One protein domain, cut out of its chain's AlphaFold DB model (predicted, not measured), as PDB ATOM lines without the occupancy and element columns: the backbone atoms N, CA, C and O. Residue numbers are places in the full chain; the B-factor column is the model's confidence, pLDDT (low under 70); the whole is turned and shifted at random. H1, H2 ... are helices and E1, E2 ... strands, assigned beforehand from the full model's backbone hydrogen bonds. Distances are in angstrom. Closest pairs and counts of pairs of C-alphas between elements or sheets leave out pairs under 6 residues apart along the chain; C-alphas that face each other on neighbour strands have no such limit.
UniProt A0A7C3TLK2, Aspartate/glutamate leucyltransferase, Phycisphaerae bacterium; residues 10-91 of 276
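What this domain is: This is residues 10 to 91 of the 276 residues of the protein "Aspartate/glutamate leucyltransferase" of Phycisphaerae bacterium (UniProt A0A7C3TLK2). Little regular structure: a small twisted antiparallel sheet, order E1, E2, E4, E3, with H1 toward one end of the longest axis, loop 37 to 51 reaching toward the other, and the long stretch 10 to 33 passing along one side. The 82 printed residues, 25 in named elements, hold E1, E2, H1, E3 and E4 in chain order, a mixed class. The whole is compact, with radius of gyration of the C-alphas 12.5 A and spans 37 by 24 by 22 A.

How they stand to each other: Residues 10 to 11 pair antiparallel with 34 to 35 of E1, residues 34 to 36. E1 and E2, residues 52 to 56, form a hairpin, N 35 to O 54 2.8 A. H1, residues 62 to 70, has every O i to N i+4 pair within hydrogen-bond range and only grazes the sheet, with residues 65 to 69. E3, residues 74 to 76, and E4, residues 79 to 83, form a hairpin, N 74 to O 81 2.9 A. E2 and E4 are antiparallel, N 53 to O 82 2.9 A. E2, H1 and E3 form a split strand-helix-strand unit, two strands that run the same way in one sheet with a helix between them along the chain and E4 between them in the sheet, and its crossover is right-handed.

Where its parts are: E1 begins at (-23.851, 6.899, -37.855); E4, 12.8 A long, ends at (-30.360, 15.920, -32.933).

The domain as a whole: The printed part has no cut; link E1 to E2 is long; residues 10 to 23 are under pLDDT 70.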
ATOM      1  N   ASN A  10     -23.253   2.096 -32.479       59.88
ATOM      2  CA  ASN A  10     -23.464   2.036 -33.919       59.88
ATOM      3  C   ASN A  10     -24.958   1.974 -34.230       59.88
ATOM      4  O   ASN A  10     -25.658   1.099 -33.721       59.88
ATOM      5  N   VAL A  11     -25.418   2.850 -35.116       58.62
ATOM      6  CA  VAL A  11     -26.819   2.913 -35.518       58.62
ATOM      7  C   VAL A  11     -26.909   2.833 -37.035       58.62
ATOM      8  O   VAL A  11     -26.210   3.537 -37.764       58.62
ATOM      9  N   SER A  12     -27.769   1.939 -37.530       56.53
ATOM     10  CA  SER A  12     -28.052   1.832 -38.964       56.53
ATOM     11  C   SER A  12     -28.582   3.166 -39.500       56.53
ATOM     12  O   SER A  12     -29.415   3.796 -38.850       56.53
ATOM     13  N   ALA A  13     -28.185   3.559 -40.717       53.56
ATOM     14  CA  ALA A  13     -28.756   4.715 -41.423       53.56
ATOM     15  C   ALA A  13     -30.295   4.655 -41.521       53.56
ATOM     16  O   ALA A  13     -30.954   5.689 -41.609       53.56
ATOM     17  N   ARG A  14     -30.858   3.438 -41.467       44.62
ATOM     18  CA  ARG A  14     -32.300   3.151 -41.487       44.62
ATOM     19  C   ARG A  14     -32.934   2.992 -40.106       44.62
ATOM     20  O   ARG A  14     -34.132   2.740 -40.035       44.62
ATOM     21  N   SER A  15     -32.164   3.082 -39.021       47.22
ATOM     22  CA  SER A  15     -32.708   2.947 -37.672       47.22
ATOM     23  C   SER A  15     -33.623   4.131 -37.381       47.22
ATOM     24  O   SER A  15     -33.175   5.254 -37.122       47.22
ATOM     25  N   ALA A  16     -34.922   3.875 -37.474       47.53
ATOM     26  CA  ALA A  16     -35.952   4.768 -37.001       47.53
ATOM     27  C   ALA A  16     -35.926   4.746 -35.471       47.53
ATOM     28  O   ALA A  16     -36.557   3.894 -34.869       47.53
ATOM     29  N   LEU A  17     -35.199   5.704 -34.894       52.22
ATOM     30  CA  LEU A  17     -35.417   6.293 -33.572       52.22
ATOM     31  C   LEU A  17     -35.523   5.413 -32.316       52.22
ATOM     32  O   LEU A  17     -35.890   4.246 -32.286       52.22
ATOM     33  N   HIS A  18     -35.292   6.107 -31.206       50.50
ATOM     34  CA  HIS A  18     -35.728   5.708 -29.881       50.50
ATOM     35  C   HIS A  18     -37.271   5.633 -29.812       50.50
ATOM     36  O   HIS A  18     -37.931   6.597 -30.213       50.50
ATOM     37  N   PRO A  19     -37.861   4.549 -29.269       53.44
ATOM     38  CA  PRO A  19     -39.311   4.308 -29.286       53.44
ATOM     39  C   PRO A  19     -40.152   5.377 -28.565       53.44
ATOM     40  O   PRO A  19     -41.366   5.412 -28.733       53.44
ATOM     41  N   ALA A  20     -39.532   6.263 -27.777       57.88
ATOM     42  CA  ALA A  20     -40.216   7.315 -27.024       57.88
ATOM     43  C   ALA A  20     -40.362   8.661 -27.767       57.88
ATOM     44  O   ALA A  20     -40.981   9.581 -27.233       57.88
ATOM     45  N   CYS A  21     -39.777   8.834 -28.959       61.97
ATOM     46  CA  CYS A  21     -39.977  10.052 -29.749       61.97
ATOM     47  C   CYS A  21     -41.043   9.809 -30.830       61.97
ATOM     48  O   CYS A  21     -40.791   9.022 -31.740       61.97
ATOM     49  N   PRO A  22     -42.194  10.507 -30.803       61.38
ATOM     50  CA  PRO A  22     -43.247  10.322 -31.806       61.38
ATOM     51  C   PRO A  22     -42.835  10.758 -33.227       61.38
ATOM     52  O   PRO A  22     -43.605  10.587 -34.167       61.38
ATOM     53  N   TRP A  23     -41.633  11.320 -33.406       67.94
ATOM     54  CA  TRP A  23     -41.225  12.015 -34.626       67.94
ATOM     55  C   TRP A  23     -39.843  11.612 -35.171       67.94
ATOM     56  O   TRP A  23     -38.866  12.298 -34.853       67.94
ATOM     57  N   PRO A  24     -39.771  10.617 -36.084       70.19
ATOM     58  CA  PRO A  24     -38.738  10.392 -37.097       70.19
ATOM     59  C   PRO A  24     -37.461  11.238 -37.136       70.19
ATOM     60  O   PRO A  24     -37.557  12.330 -37.680       70.19
ATOM     61  N   ALA A  25     -36.263  10.802 -36.731       81.56
ATOM     62  CA  ALA A  25     -35.066  11.486 -37.239       81.56
ATOM     63  C   ALA A  25     -34.993  11.257 -38.755       81.56
ATOM     64  O   ALA A  25     -35.058  10.110 -39.203       81.56
ATOM     65  N   LEU A  26     -34.870  12.325 -39.546       87.88
ATOM     66  CA  LEU A  26     -34.868  12.202 -41.006       87.88
ATOM     67  C   LEU A  26     -33.606  11.472 -41.462       87.88
ATOM     68  O   LEU A  26     -32.526  11.831 -40.982       87.88
ATOM     69  N   PRO A  27     -33.717  10.459 -42.334       88.88
ATOM     70  CA  PRO A  27     -32.569   9.678 -42.773       88.88
ATOM     71  C   PRO A  27     -31.554  10.563 -43.513       88.88
ATOM     72  O   PRO A  27     -31.945  11.546 -44.143       88.88
ATOM     73  N   PRO A  28     -30.253  10.231 -43.452       91.25
ATOM     74  CA  PRO A  28     -29.259  10.901 -44.279       91.25
ATOM     75  C   PRO A  28     -29.529  10.646 -45.774       91.25
ATOM     76  O   PRO A  28     -30.121   9.621 -46.124       91.25
ATOM     77  N   PRO A  29     -29.056  11.529 -46.671       89.69
ATOM     78  CA  PRO A  29     -29.285  11.398 -48.115       89.69
ATOM     79  C   PRO A  29     -28.534  10.222 -48.756       89.69
ATOM     80  O   PRO A  29     -28.851   9.808 -49.867       89.69
ATOM     81  N   ILE A  30     -27.542   9.668 -48.055       90.69
ATOM     82  CA  ILE A  30     -26.740   8.526 -48.493       90.69
ATOM     83  C   ILE A  30     -26.645   7.490 -47.372       90.69
ATOM     84  O   ILE A  30     -26.774   7.815 -46.192       90.69
ATOM     85  N   ASN A  31     -26.378   6.235 -47.727       88.44
ATOM     86  CA  ASN A  31     -26.128   5.196 -46.732       88.44
ATOM     87  C   ASN A  31     -24.725   5.369 -46.145       88.44
ATOM     88  O   ASN A  31     -23.731   5.127 -46.825       88.44
ATOM     89  N   LEU A  32     -24.650   5.733 -44.869       90.81
ATOM     90  CA  LEU A  32     -23.405   5.770 -44.111       90.81
ATOM     91  C   LEU A  32     -23.607   5.250 -42.691       90.81
ATOM     92  O   LEU A  32     -24.728   5.129 -42.196       90.81
ATOM     93  N   ARG A  33     -22.497   4.964 -42.019       87.38
ATOM     94  CA  ARG A  33     -22.510   4.612 -40.604       87.38
ATOM     95  C   ARG A  33     -22.678   5.871 -39.758       87.38
ATOM     96  O   ARG A  33     -21.919   6.820 -39.927       87.38
ATOM     97  N   LEU A  34     -23.641   5.844 -38.841       92.12
ATOM     98  CA  LEU A  34     -23.851   6.899 -37.855       92.12
ATOM     99  C   LEU A  34     -23.542   6.365 -36.455       92.12
ATOM    100  O   LEU A  34     -23.807   5.201 -36.141       92.12
ATOM    101  N   TYR A  35     -23.002   7.237 -35.617       91.44
ATOM    102  CA  TYR A  35     -22.725   6.974 -34.213       91.44
ATOM    103  C   TYR A  35     -23.652   7.812 -33.348       91.44
ATOM    104  O   TYR A  35     -23.789   9.009 -33.589       91.44
ATOM    105  N   GLU A  36     -24.261   7.218 -32.329       91.31
ATOM    106  CA  GLU A  36     -24.906   7.994 -31.270       91.31
ATOM    107  C   GLU A  36     -23.850   8.570 -30.333       91.31
ATOM    108  O   GLU A  36     -23.003   7.845 -29.808       91.31
ATOM    109  N   LEU A  37     -23.902   9.885 -30.138       90.94
ATOM    110  CA  LEU A  37     -23.114  10.573 -29.129       90.94
ATOM    111  C   LEU A  37     -23.747  10.354 -27.744       90.94
ATOM    112  O   LEU A  37     -24.972  10.197 -27.653       90.94
ATOM    113  N   PRO A  38     -22.939  10.363 -26.666       91.38
ATOM    114  CA  PRO A  38     -23.454  10.294 -25.303       91.38
ATOM    115  C   PRO A  38     -24.481  11.394 -25.017       91.38
ATOM    116  O   PRO A  38     -24.373  12.502 -25.542       91.38
ATOM    117  N   GLU A  39     -25.457  11.097 -24.159       92.69
ATOM    118  CA  GLU A  39     -26.412  12.106 -23.698       92.69
ATOM    119  C   GLU A  39     -25.711  13.176 -22.847       92.69
ATOM    120  O   GLU A  39     -24.858  12.878 -22.005       92.69
ATOM    121  N   SER A  40     -26.108  14.431 -23.041       92.06
ATOM    122  CA  SER A  40     -25.632  15.592 -22.282       92.06
ATOM    123  C   SER A  40     -26.800  16.512 -21.909       92.06
ATOM    124  O   SER A  40     -27.891  16.394 -22.470       92.06
ATOM    125  N   PRO A  41     -26.632  17.441 -20.949       93.56
ATOM    126  CA  PRO A  41     -27.631  18.476 -20.702       93.56
ATOM    127  C   PRO A  41     -27.898  19.298 -21.967       93.56
ATOM    128  O   PRO A  41     -26.964  19.779 -22.606       93.56
ATOM    129  N   CYS A  42     -29.171  19.501 -22.305       92.94
ATOM    130  CA  CYS A  42     -29.555  20.268 -23.482       92.94
ATOM    131  C   CYS A  42     -29.059  21.725 -23.368       92.94
ATOM    132  O   CYS A  42     -29.404  22.412 -22.401       92.94
ATOM    133  N   PRO A  43     -28.333  22.255 -24.368       89.44
ATOM    134  CA  PRO A  43     -27.792  23.611 -24.326       89.44
ATOM    135  C   PRO A  43     -28.871  24.685 -24.515       89.44
ATOM    136  O   PRO A  43     -28.613  25.866 -24.275       89.44
ATOM    137  N   TYR A  44     -30.071  24.299 -24.965       91.25
ATOM    138  CA  TYR A  44     -31.150  25.225 -25.308       91.25
ATOM    139  C   TYR A  44     -32.304  25.230 -24.306       91.25
ATOM    140  O   TYR A  44     -32.885  26.290 -24.076       91.25
ATOM    141  N   LEU A  45     -32.644  24.072 -23.733       91.25
ATOM    142  CA  LEU A  45     -33.816  23.883 -22.877       91.25
ATOM    143  C   LEU A  45     -33.391  23.317 -21.511       91.25
ATOM    144  O   LEU A  45     -33.050  22.135 -21.430       91.25
ATOM    145  N   PRO A  46     -33.423  24.125 -20.435       90.81
ATOM    146  CA  PRO A  46     -33.061  23.674 -19.093       90.81
ATOM    147  C   PRO A  46     -33.872  22.453 -18.638       90.81
ATOM    148  O   PRO A  46     -35.072  22.366 -18.895       90.81
ATOM    149  N   GLY A  47     -33.216  21.515 -17.950       90.62
ATOM    150  CA  GLY A  47     -33.852  20.299 -17.425       90.62
ATOM    151  C   GLY A  47     -34.137  19.211 -18.466       90.62
ATOM    152  O   GLY A  47     -34.702  18.179 -18.116       90.62
ATOM    153  N   ARG A  48     -33.748  19.411 -19.732       91.38
ATOM    154  CA  ARG A  48     -33.818  18.383 -20.780       91.38
ATOM    155  C   ARG A  48     -32.432  17.840 -21.110       91.38
ATOM    156  O   ARG A  48     -31.426  18.510 -20.884       91.38
ATOM    157  N   LEU A  49     -32.399  16.642 -21.682       91.69
ATOM    158  CA  LEU A  49     -31.196  16.047 -22.257       91.69
ATOM    159  C   LEU A  49     -31.177  16.258 -23.771       91.69
ATOM    160  O   LEU A  49     -32.227  16.326 -24.417       91.69
ATOM    161  N   GLU A  50     -29.980  16.369 -24.326       92.88
ATOM    162  CA  GLU A  50     -29.739  16.243 -25.753       92.88
ATOM    163  C   GLU A  50     -29.068  14.908 -26.069       92.88
ATOM    164  O   GLU A  50     -28.310  14.362 -25.270       92.88
ATOM    165  N   GLN A  51     -29.347  14.405 -27.266       92.56
ATOM    166  CA  GLN A  51     -28.625  13.301 -27.873       92.56
ATOM    167  C   GLN A  51     -28.507  13.608 -29.362       92.56
ATOM    168  O   GLN A  51     -29.460  14.105 -29.970       92.56
ATOM    169  N   CYS A  52     -27.357  13.323 -29.957       93.25
ATOM    170  CA  CYS A  52     -27.141  13.478 -31.390       93.25
ATOM    171  C   CYS A  52     -26.667  12.161 -31.989       93.25
ATOM    172  O   CYS A  52     -25.955  11.402 -31.336       93.25
ATOM    173  N   ARG A  53     -27.003  11.929 -33.256       93.62
ATOM    174  CA  ARG A  53     -26.274  10.972 -34.090       93.62
ATOM    175  C   ARG A  53     -25.342  11.721 -35.025       93.62
ATOM    176  O   ARG A  53     -25.680  12.826 -35.450       93.62
ATOM    177  N   ALA A  54     -24.192  11.144 -35.338       95.62
ATOM    178  CA  ALA A  54     -23.151  11.843 -36.068       95.62
ATOM    179  C   ALA A  54     -22.277  10.932 -36.936       95.62
ATOM    180  O   ALA A  54     -22.255   9.714 -36.764       95.62
ATOM    181  N   PHE A  55     -21.528  11.550 -37.845       95.50
ATOM    182  CA  PHE A  55     -20.401  10.954 -38.558       95.50
ATOM    183  C   PHE A  55     -19.246  11.956 -38.647       95.50
ATOM    184  O   PHE A  55     -19.439  13.157 -38.451       95.50
ATOM    185  N   LEU A  56     -18.049  11.452 -38.940       95.12
ATOM    186  CA  LEU A  56     -16.859  12.256 -39.205       95.12
ATOM    187  C   LEU A  56     -16.531  12.190 -40.693       95.12
ATOM    188  O   LEU A  56     -16.603  11.115 -41.294       95.12
ATOM    189  N   ALA A  57     -16.152  13.321 -41.273       94.88
ATOM    190  CA  ALA A  57     -15.618  13.372 -42.624       94.88
ATOM    191  C   ALA A  57     -14.580  14.488 -42.732       94.88
ATOM    192  O   ALA A  57     -14.828  15.600 -42.279       94.88
ATOM    193  N   ALA A  58     -13.452  14.187 -43.377       93.50
ATOM    194  CA  ALA A  58     -12.400  15.163 -43.669       93.50
ATOM    195  C   ALA A  58     -12.738  16.044 -44.885       93.50
ATOM    196  O   ALA A  58     -12.203  17.136 -45.035       93.50
ATOM    197  N   ALA A  59     -13.623  15.569 -45.766       94.75
ATOM    198  CA  ALA A  59     -14.112  16.316 -46.918       94.75
ATOM    199  C   ALA A  59     -15.527  15.860 -47.290       94.75
ATOM    200  O   ALA A  59     -15.828  14.664 -47.286       94.75
ATOM    201  N   VAL A  60     -16.391  16.810 -47.642       94.25
ATOM    202  CA  VAL A  60     -17.749  16.580 -48.137       94.25
ATOM    203  C   VAL A  60     -17.995  17.523 -49.310       94.25
ATOM    204  O   VAL A  60     -17.742  18.722 -49.226       94.25
ATOM    205  N   ALA A  61     -18.496  16.992 -50.426       93.44
ATOM    206  CA  ALA A  61     -18.848  17.834 -51.563       93.44
ATOM    207  C   ALA A  61     -19.995  18.795 -51.178       93.44
ATOM    208  O   ALA A  61     -20.949  18.350 -50.529       93.44
ATOM    209  N   PRO A  62     -19.979  20.073 -51.600       91.56
ATOM    210  CA  PRO A  62     -20.952  21.050 -51.104       91.56
ATOM    211  C   PRO A  62     -22.422  20.679 -51.372       91.56
ATOM    212  O   PRO A  62     -23.278  20.873 -50.514       91.56
ATOM    213  N   HIS A  63     -22.722  20.055 -52.518       92.62
ATOM    214  CA  HIS A  63     -24.074  19.566 -52.828       92.62
ATOM    215  C   HIS A  63     -24.522  18.418 -51.903       92.62
ATOM    216  O   HIS A  63     -25.687  18.345 -51.523       92.62
ATOM    217  N   VAL A  64     -23.600  17.538 -51.492       94.44
ATOM    218  CA  VAL A  64     -23.894  16.477 -50.516       94.44
ATOM    219  C   VAL A  64     -24.178  17.111 -49.162       94.44
ATOM    220  O   VAL A  64     -25.161  16.757 -48.514       94.44
ATOM    221  N   TYR A  65     -23.369  18.090 -48.741       95.81
ATOM    222  CA  TYR A  65     -23.600  18.763 -47.466       95.81
ATOM    223  C   TYR A  65     -24.951  19.492 -47.426       95.81
ATOM    224  O   TYR A  65     -25.662  19.391 -46.425       95.81
ATOM    225  N   HIS A  66     -25.359  20.130 -48.526       96.00
ATOM    226  CA  HIS A  66     -26.698  20.706 -48.665       96.00
ATOM    227  C   HIS A  66     -27.809  19.678 -48.377       96.00
ATOM    228  O   HIS A  66     -28.671  19.914 -47.531       96.00
ATOM    229  N   GLN A  67     -27.736  18.487 -48.979       95.50
ATOM    230  CA  GLN A  67     -28.712  17.416 -48.738       95.50
ATOM    231  C   GLN A  67     -28.719  16.931 -47.278       95.50
ATOM    232  O   GLN A  67     -29.769  16.617 -46.718       95.50
ATOM    233  N   PHE A  68     -27.556  16.893 -46.618       96.12
ATOM    234  CA  PHE A  68     -27.483  16.612 -45.183       96.12
ATOM    235  C   PHE A  68     -28.176  17.703 -44.358       96.12
ATOM    236  O   PHE A  68     -28.894  17.388 -43.406       96.12
ATOM    237  N   MET A  69     -28.015  18.976 -44.721       96.31
ATOM    238  CA  MET A  69     -28.707  20.082 -44.056       96.31
ATOM    239  C   MET A  69     -30.223  20.041 -44.245       96.31
ATOM    240  O   MET A  69     -30.942  20.404 -43.308       96.31
ATOM    241  N   ASP A  70     -30.695  19.549 -45.392       95.38
ATOM    242  CA  ASP A  70     -32.108  19.258 -45.667       95.38
ATOM    243  C   ASP A  70     -32.646  18.071 -44.874       95.38
ATOM    244  O   ASP A  70     -33.804  18.077 -44.465       95.38
ATOM    245  N   ALA A  71     -31.794  17.103 -44.544       94.12
ATOM    246  CA  ALA A  71     -32.097  16.085 -43.544       94.12
ATOM    247  C   ALA A  71     -31.942  16.610 -42.101       94.12
ATOM    248  O   ALA A  71     -32.121  15.865 -41.143       94.12
ATOM    249  N   GLY A  72     -31.621  17.889 -41.898       94.75
ATOM    250  CA  GLY A  72     -31.499  18.499 -40.576       94.75
ATOM    251  C   GLY A  72     -30.184  18.222 -39.854       94.75
ATOM    252  O   GLY A  72     -30.135  18.371 -38.637       94.75
ATOM    253  N   PHE A  73     -29.129  17.838 -40.575       96.19
ATOM    254  CA  PHE A  73     -27.775  17.790 -40.031       96.19
ATOM    255  C   PHE A  73     -27.138  19.187 -39.997       96.19
ATOM    256  O   PHE A  73     -27.463  20.082 -40.785       96.19
ATOM    257  N   ARG A  74     -26.180  19.367 -39.092       96.44
ATOM    258  CA  ARG A  74     -25.250  20.504 -39.020       96.44
ATOM    259  C   ARG A  74     -23.840  19.985 -38.764       96.44
ATOM    260  O   ARG A  74     -23.674  18.792 -38.527       96.44
ATOM    261  N   ARG A  75     -22.830  20.853 -38.829       95.56
ATOM    262  CA  ARG A  75     -21.441  20.461 -38.566       95.56
ATOM    263  C   ARG A  75     -20.782  21.282 -37.461       95.56
ATOM    264  O   ARG A  75     -21.244  22.372 -37.132       95.56
ATOM    265  N   SER A  76     -19.709  20.735 -36.908       93.69
ATOM    266  CA  SER A  76     -18.775  21.370 -35.979       93.69
ATOM    267  C   SER A  76     -17.390  20.793 -36.256       93.69
ATOM    268  O   SER A  76     -17.151  19.624 -35.948       93.69
ATOM    269  N   GLY A  77     -16.497  21.571 -36.872       93.75
ATOM    270  CA  GLY A  77     -15.276  21.012 -37.457       93.75
ATOM    271  C   GLY A  77     -15.612  19.918 -38.478       93.75
ATOM    272  O   GLY A  77     -16.456  20.127 -39.354       93.75
ATOM    273  N   GLU A  78     -15.005  18.743 -38.307       95.31
ATOM    274  CA  GLU A  78     -15.210  17.533 -39.124       95.31
ATOM    275  C   GLU A  78     -16.415  16.671 -38.692       95.31
ATOM    276  O   GLU A  78     -16.748  15.683 -39.351       95.31
ATOM    277  N   LEU A  79     -17.075  17.014 -37.580       95.69
ATOM    278  CA  LEU A  79     -18.219  16.274 -37.046       95.69
ATOM    279  C   LEU A  79     -19.526  16.796 -37.640       95.69
ATOM    280  O   LEU A  79     -19.903  17.943 -37.406       95.69
ATOM    281  N   PHE A  80     -20.270  15.929 -38.319       97.06
ATOM    282  CA  PHE A  80     -21.612  16.205 -38.824       97.06
ATOM    283  C   PHE A  80     -22.636  15.503 -37.943       97.06
ATOM    284  O   PHE A  80     -22.552  14.293 -37.754       97.06
ATOM    285  N   TYR A  81     -23.611  16.236 -37.414       96.00
ATOM    286  CA  TYR A  81     -24.530  15.747 -36.393       96.00
ATOM    287  C   TYR A  81     -25.984  16.132 -36.675       96.00
ATOM    288  O   TYR A  81     -26.267  17.179 -37.253       96.00
ATOM    289  N   GLN A  82     -26.907  15.298 -36.204       95.25
ATOM    290  CA  GLN A  82     -28.347  15.540 -36.205       95.25
ATOM    291  C   GLN A  82     -28.903  15.245 -34.801       95.25
ATOM    292  O   GLN A  82     -28.646  14.157 -34.272       95.25
ATOM    293  N   PRO A  83     -29.668  16.169 -34.190       93.00
ATOM    294  CA  PRO A  83     -30.360  15.920 -32.933       93.00
ATOM    295  C   PRO A  83     -31.349  14.756 -33.047       93.00
ATOM    296  O   PRO A  83     -32.168  14.709 -33.965       93.00
ATOM    297  N   VAL A  84     -31.290  13.840 -32.086       91.19
ATOM    298  CA  VAL A  84     -32.146  12.643 -31.971       91.19
ATOM    299  C   VAL A  84     -32.662  12.457 -30.541       91.19
ATOM    300  O   VAL A  84     -32.878  11.341 -30.078       91.19
ATOM    301  N   CYS A  85     -32.853  13.571 -29.831       88.69
ATOM    302  CA  CYS A  85     -33.274  13.603 -28.435       88.69
ATOM    303  C   CYS A  85     -34.540  12.764 -28.183       88.69
ATOM    304  O   CYS A  85     -35.524  12.833 -28.927       88.69
ATOM    305  N   ARG A  86     -34.558  12.024 -27.072       82.69
ATOM    306  CA  ARG A  86     -35.714  11.216 -26.660       82.69
ATOM    307  C   ARG A  86     -36.896  12.120 -26.304       82.69
ATOM    308  O   ARG A  86     -36.760  13.033 -25.492       82.69
ATOM    309  N   GLY A  87     -38.053  11.884 -26.927       79.38
ATOM    310  CA  GLY A  87     -39.285  12.636 -26.658       79.38
ATOM    311  C   GLY A  87     -39.220  14.137 -26.978       79.38
ATOM    312  O   GLY A  87     -40.016  14.908 -26.444       79.38
ATOM    313  N   CYS A  88     -38.267  14.595 -27.801       84.56
ATOM    314  CA  CYS A  88     -38.087  16.016 -28.094       84.56
ATOM    315  C   CYS A  88     -37.646  16.250 -29.543       84.56
ATOM    316  O   CYS A  88     -36.672  15.662 -30.003       84.56
ATOM    317  N   ARG A  89     -38.312  17.185 -30.234       83.25
ATOM    318  CA  ARG A  89     -37.902  17.677 -31.561       83.25
ATOM    319  C   ARG A  89     -37.915  19.204 -31.659       83.25
ATOM    320  O   ARG A  89     -38.239  19.782 -32.687       83.25
ATOM    321  N   ALA A  90     -37.565  19.863 -30.558       88.94
ATOM    322  CA  ALA A  90     -37.560  21.320 -30.488       88.94
ATOM    323  C   ALA A  90     -36.486  21.964 -31.387       88.94
ATOM    324  O   ALA A  90     -36.662  23.104 -31.800       88.94
ATOM    325  N   CYS A  91     -35.393  21.253 -31.695       92.00
ATOM    326  CA  CYS A  91     -34.342  21.709 -32.607       92.00
ATOM    327  C   CYS A  91     -34.799  21.591 -34.065       92.00
ATOM    328  O   CYS A  91     -34.504  20.604 -34.735       92.00
TER     329      CYS A  91